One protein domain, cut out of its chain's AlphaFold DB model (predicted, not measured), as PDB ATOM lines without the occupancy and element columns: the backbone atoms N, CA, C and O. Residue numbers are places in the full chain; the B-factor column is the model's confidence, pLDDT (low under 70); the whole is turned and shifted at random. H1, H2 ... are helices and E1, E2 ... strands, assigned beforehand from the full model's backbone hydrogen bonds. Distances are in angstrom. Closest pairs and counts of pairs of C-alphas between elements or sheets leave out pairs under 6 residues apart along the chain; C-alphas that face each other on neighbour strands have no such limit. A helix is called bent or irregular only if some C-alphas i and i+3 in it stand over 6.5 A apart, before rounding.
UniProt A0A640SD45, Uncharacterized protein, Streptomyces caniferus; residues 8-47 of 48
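AT A GLANCE: This is residues 8 to 47 of the 48 residues of an uncharacterized protein of Streptomyces caniferus (UniProt A0A640SD45). A two-stranded hairpin, E1 and E2, and a single helix, H1, make the two arms of a wide open V, with the link of residues 23 to 28 at its foot. The two arms do not pack on each other, and the space between them is empty; residues 8 to 19, of which 12 to 19 belong to H1, stick out at one end, and the turn of residues 35 to 40 sticks out at the other. The printed part has 40 residues with one named helix and two named strands, in the order H1, E1, E2 along the chain; the sheet has the order E1 - E2 and is antiparallel, and the class is mixed, helices and strands. The whole is extended, with a radius of gyration of the C-alphas of 15.8 A and spans of 46 by 22 by 10 A.

HOW THE PARTS SIT: The sheet is formed by E1, residues 29 to 34, and E2, residues 41 to 46, which form a hairpin. They are antiparallel neighbours, with an angle of 157 degrees between their N-to-C directions. Among the C-alphas that face each other are those of Ser 32 and Leu 43, 4.3 A apart, and those of Ile 34 and Ala 41, 4.5 A apart. Across the pair, N 31 and O 44 are within hydrogen-bond range at 2.9 A, and N 46 and O 29 at 2.7 A. H1, residues 12 to 22, is apart from E2. In H1 every O i to N i+4 pair is within hydrogen-bond range, and the helix is not bent.

IN THESE COORDINATES: E1 begins at C-alpha 29, at (1.282, -104.687, -100.757), and runs to Ile 34, 16.6 A from first to last C-alpha. E2 runs back from Ala 41 to Ala 46 over 15.8 A, and its last C-alpha is at (4.791, -102.010, -103.284). H1 runs from Arg 12, with its C-alpha at (21.343, -91.194, -100.760), to Val 22, 15.7 A from first to last C-alpha.

THE WHOLE: The two C-alphas farthest apart are those of Ala 9 and Ala 39, at 46.1 A. The first and last printed C-alphas, of Ala 8 and Lys 47, are 24.2 A apart. The links from H1 to E1 and from E1 to E2 have 6 residues each, and both are short links. The printed part has no cut. The mean pLDDT of the printed part is 96.5, and no printed residue is under 70.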
ATOM      1  N   ALA A   8      24.110 -88.545 -92.575       96.50
ATOM      2  CA  ALA A   8      24.466 -87.232 -93.117       96.50
ATOM      3  C   ALA A   8      25.774 -87.259 -93.927       96.50
ATOM      4  O   ALA A   8      25.975 -86.413 -94.799       96.50
ATOM      5  N   ALA A   9      26.639 -88.242 -93.665       97.25
ATOM      6  CA  ALA A   9      27.909 -88.439 -94.359       97.25
ATOM      7  C   ALA A   9      27.816 -89.414 -95.550       97.25
ATOM      8  O   ALA A   9      28.792 -89.593 -96.277       97.25
ATOM      9  N   MET A  10      26.664 -90.060 -95.757       97.62
ATOM     10  CA  MET A  10      26.450 -91.045 -96.819       97.62
ATOM     11  C   MET A  10      25.730 -90.440 -98.022       97.62
ATOM     12  O   MET A  10      24.875 -89.562 -97.894       97.62
ATOM     13  N   SER A  11      25.989 -90.980 -99.216       97.88
ATOM     14  CA  SER A  11      25.125 -90.672-100.353       97.88
ATOM     15  C   SER A  11      23.740 -91.301-100.170       97.88
ATOM     16  O   SER A  11      23.571 -92.370 -99.572       97.88
ATOM     17  N   ARG A  12      22.724 -90.684-100.784       96.56
ATOM     18  CA  ARG A  12      21.343 -91.194-100.760       96.56
ATOM     19  C   ARG A  12      21.238 -92.649-101.233       96.56
ATOM     20  O   ARG A  12      20.464 -93.423-100.678       96.56
ATOM     21  N   ASN A  13      22.014 -93.027-102.250       97.44
ATOM     22  CA  ASN A  13      21.975 -94.374-102.822       97.44
ATOM     23  C   ASN A  13      22.592 -95.421-101.886       97.44
ATOM     24  O   ASN A  13      22.080 -96.536-101.800       97.44
ATOM     25  N   GLU A  14      23.678 -95.084-101.190       97.38
ATOM     26  CA  GLU A  14      24.310 -95.982-100.218       97.38
ATOM     27  C   GLU A  14      23.410 -96.195 -99.005       97.38
ATOM     28  O   GLU A  14      23.197 -97.333 -98.587       97.38
ATOM     29  N   PHE A  15      22.810 -95.120 -98.494       97.00
ATOM     30  CA  PHE A  15      21.913 -95.218 -97.350       97.00
ATOM     31  C   PHE A  15      20.632 -96.000 -97.683       97.00
ATOM     32  O   PHE A  15      20.200 -96.846 -96.902       97.00
ATOM     33  N   TYR A  16      20.069 -95.810 -98.884       95.75
ATOM     34  CA  TYR A  16      18.928 -96.597 -99.361       95.75
ATOM     35  C   TYR A  16      19.234 -98.102 -99.425       95.75
ATOM     36  O   TYR A  16      18.419 -98.928 -99.004       95.75
ATOM     37  N   LYS A  17      20.425 -98.484 -99.908       96.12
ATOM     38  CA  LYS A  17      20.863 -99.890 -99.915       96.12
ATOM     39  C   LYS A  17      20.972-100.455 -98.499       96.12
ATOM     40  O   LYS A  17      20.500-101.563 -98.268       96.12
ATOM     41  N   LEU A  18      21.549 -99.697 -97.562       96.44
ATOM     42  CA  LEU A  18      21.659-100.114 -96.163       96.44
ATOM     43  C   LEU A  18      20.271-100.362 -95.558       96.44
ATOM     44  O   LEU A  18      20.004-101.465 -95.089       96.44
ATOM     45  N   LEU A  19      19.368 -99.378 -95.639       95.69
ATOM     46  CA  LEU A  19      18.001 -99.481 -95.113       95.69
ATOM     47  C   LEU A  19      17.257-100.702 -95.662       95.69
ATOM     48  O   LEU A  19      16.709-101.498 -94.900       95.69
ATOM     49  N   THR A  20      17.264-100.876 -96.985       95.19
ATOM     50  CA  THR A  20      16.512-101.952 -97.651       95.19
ATOM     51  C   THR A  20      17.069-103.354 -97.398       95.19
ATOM     52  O   THR A  20      16.338-104.325 -97.620       95.19
ATOM     53  N   ALA A  21      18.321-103.458 -96.939       95.56
ATOM     54  CA  ALA A  21      18.972-104.706 -96.555       95.56
ATOM     55  C   ALA A  21      18.735-105.088 -95.083       95.56
ATOM     56  O   ALA A  21      18.693-106.278 -94.778       95.56
ATOM     57  N   VAL A  22      18.582-104.109 -94.179       95.75
ATOM     58  CA  VAL A  22      18.499-104.364 -92.723       95.75
ATOM     59  C   VAL A  22      17.084-104.289 -92.150       95.75
ATOM     60  O   VAL A  22      16.801-104.953 -91.157       95.75
ATOM     61  N   VAL A  23      16.174-103.527 -92.763       95.38
ATOM     62  CA  VAL A  23      14.762-103.481 -92.353       95.38
ATOM     63  C   VAL A  23      14.019-104.612 -93.058       95.38
ATOM     64  O   VAL A  23      13.526-104.451 -94.175       95.38
ATOM     65  N   VAL A  24      14.011-105.791 -92.435       95.62
ATOM     66  CA  VAL A  24      13.443-107.032 -92.987       95.62
ATOM     67  C   VAL A  24      12.806-107.903 -91.887       95.62
ATOM     68  O   VAL A  24      13.241-107.824 -90.738       95.62
ATOM     69  N   PRO A  25      11.816-108.766 -92.212       95.25
ATOM     70  CA  PRO A  25      11.150-108.916 -93.511       95.25
ATOM     71  C   PRO A  25      10.200-107.747 -93.813       95.25
ATOM     72  O   PRO A  25       9.670-107.118 -92.902       95.25
ATOM     73  N   ARG A  26       9.965-107.465 -95.102       95.38
ATOM     74  CA  ARG A  26       9.036-106.408 -95.532       95.38
ATOM     75  C   ARG A  26       7.784-107.014 -96.158       95.38
ATOM     76  O   ARG A  26       7.925-107.748 -97.142       95.38
ATOM     77  N   PRO A  27       6.583-106.730 -95.624       95.94
ATOM     78  CA  PRO A  27       5.347-107.133 -96.276       95.94
ATOM     79  C   PRO A  27       5.238-106.468 -97.655       95.94
ATOM     80  O   PRO A  27       5.714-105.350 -97.862       95.94
ATOM     81  N   ILE A  28       4.626-107.177 -98.603       96.75
ATOM     82  CA  ILE A  28       4.419-106.696 -99.972       96.75
ATOM     83  C   ILE A  28       2.936-106.388-100.141       96.75
ATOM     84  O   ILE A  28       2.102-107.289-100.066       96.75
ATOM     85  N   ALA A  29       2.619-105.121-100.386       97.56
ATOM     86  CA  ALA A  29       1.282-104.687-100.757       97.56
ATOM     87  C   ALA A  29       1.140-104.730-102.281       97.56
ATOM     88  O   ALA A  29       1.940-104.142-102.998       97.56
ATOM     89  N   TRP A  30       0.110-105.395-102.792       97.44
ATOM     90  CA  TRP A  30      -0.253-105.310-104.206       97.44
ATOM     91  C   TRP A  30      -1.213-104.140-104.398       97.44
ATOM     92  O   TRP A  30      -2.334-104.176-103.896       97.44
ATOM     93  N   VAL A  31      -0.762-103.095-105.088       97.44
ATOM     94  CA  VAL A  31      -1.532-101.860-105.274       97.44
ATOM     95  C   VAL A  31      -2.018-101.791-106.714       97.44
ATOM     96  O   VAL A  31      -1.210-101.808-107.646       97.44
ATOM     97  N   SER A  32      -3.337-101.722-106.891       97.81
ATOM     98  CA  SER A  32      -3.966-101.501-108.189       97.81
ATOM     99  C   SER A  32      -4.312-100.030-108.404       97.81
ATOM    100  O   SER A  32      -4.615 -99.295-107.464       97.81
ATOM    101  N   THR A  33      -4.283 -99.603-109.662       97.81
ATOM    102  CA  THR A  33      -4.758 -98.289-110.102       97.81
ATOM    103  C   THR A  33      -5.501 -98.419-111.428       97.81
ATOM    104  O   THR A  33      -5.328 -99.394-112.159       97.81
ATOM    105  N   ILE A  34      -6.337 -97.431-111.738       98.31
ATOM    106  CA  ILE A  34      -7.044 -97.315-113.017       98.31
ATOM    107  C   ILE A  34      -6.667 -95.960-113.619       98.31
ATOM    108  O   ILE A  34      -6.529 -94.981-112.879       98.31
ATOM    109  N   SER A  35      -6.445 -95.900-114.935       97.75
ATOM    110  CA  SER A  35      -6.170 -94.635-115.620       97.75
ATOM    111  C   SER A  35      -7.367 -93.679-115.519       97.75
ATOM    112  O   SER A  35      -8.503 -94.132-115.383       97.75
ATOM    113  N   PRO A  36      -7.156 -92.352-115.594       98.12
ATOM    114  CA  PRO A  36      -8.250 -91.388-115.445       98.12
ATOM    115  C   PRO A  36      -9.390 -91.565-116.460       98.12
ATOM    116  O   PRO A  36     -10.535 -91.255-116.155       98.12
ATOM    117  N   ASP A  37      -9.077 -92.073-117.653       97.19
ATOM    118  CA  ASP A  37     -10.035 -92.392-118.718       97.19
ATOM    119  C   ASP A  37     -10.693 -93.778-118.569       97.19
ATOM    120  O   ASP A  37     -11.552 -94.145-119.366       97.19
ATOM    121  N   GLY A  38     -10.288 -94.567-117.570       96.12
ATOM    122  CA  GLY A  38     -10.766 -95.928-117.342       96.12
ATOM    123  C   GLY A  38     -10.255 -96.973-118.338       96.12
ATOM    124  O   GLY A  38     -10.616 -98.142-118.212       96.12
ATOM    125  N   ALA A  39      -9.424 -96.595-119.315       97.12
ATOM    126  CA  ALA A  39      -9.028 -97.475-120.416       97.12
ATOM    127  C   ALA A  39      -8.003 -98.547-120.011       97.12
ATOM    128  O   ALA A  39      -7.869 -99.565-120.692       97.12
ATOM    129  N   SER A  40      -7.271 -98.338-118.914       97.62
ATOM    130  CA  SER A  40      -6.237 -99.262-118.450       97.62
ATOM    131  C   SER A  40      -6.262 -99.456-116.937       97.62
ATOM    132  O   SER A  40      -6.542 -98.532-116.170       97.62
ATOM    133  N   ALA A  41      -5.931-100.674-116.511       97.94
ATOM    134  CA  ALA A  41      -5.683-101.020-115.120       97.94
ATOM    135  C   ALA A  41      -4.211-101.401-114.949       97.94
ATOM    136  O   ALA A  41      -3.642-102.118-115.773       97.94
ATOM    137  N   ASN A  42      -3.606-100.937-113.862       97.75
ATOM    138  CA  ASN A  42      -2.251-101.287-113.463       97.75
ATOM    139  C   ASN A  42      -2.289-102.010-112.114       97.75
ATOM    140  O   ASN A  42      -3.138-101.727-111.269       97.75
ATOM    141  N   LEU A  43      -1.358-102.936-111.908       97.62
ATOM    142  CA  LEU A  43      -1.162-103.640-110.648       97.62
ATOM    143  C   LEU A  43       0.337-103.777-110.413       97.62
ATOM    144  O   LEU A  43       1.036-104.385-111.222       97.62
ATOM    145  N   ALA A  44       0.831-103.224-109.309       97.94
ATOM    146  CA  ALA A  44       2.248-103.260-108.980       97.94
ATOM    147  C   ALA A  44       2.481-103.673-107.519       97.94
ATOM    148  O   ALA A  44       1.703-103.299-106.635       97.94
ATOM    149  N   PRO A  45       3.559-104.421-107.239       97.31
ATOM    150  CA  PRO A  45       3.969-104.701-105.876       97.31
ATOM    151  C   PRO A  45       4.655-103.466-105.276       97.31
ATOM    152  O   PRO A  45       5.617-102.937-105.830       97.31
ATOM    153  N   ALA A  46       4.197-103.048-104.105       93.25
ATOM    154  CA  ALA A  46       4.791-102.010-103.284       93.25
ATOM    155  C   ALA A  46       5.360-102.632-102.007       93.25
ATOM    156  O   ALA A  46       4.697-103.387-101.294       93.25
ATOM    157  N   LYS A  47       6.615-102.302-101.718       86.38
ATOM    158  CA  LYS A  47       7.279-102.616-100.457       86.38
ATOM    159  C   LYS A  47       8.117-101.402-100.087       86.38
ATOM    160  O   LYS A  47       8.900-100.931-100.912       86.38
TER     161      LYS A  47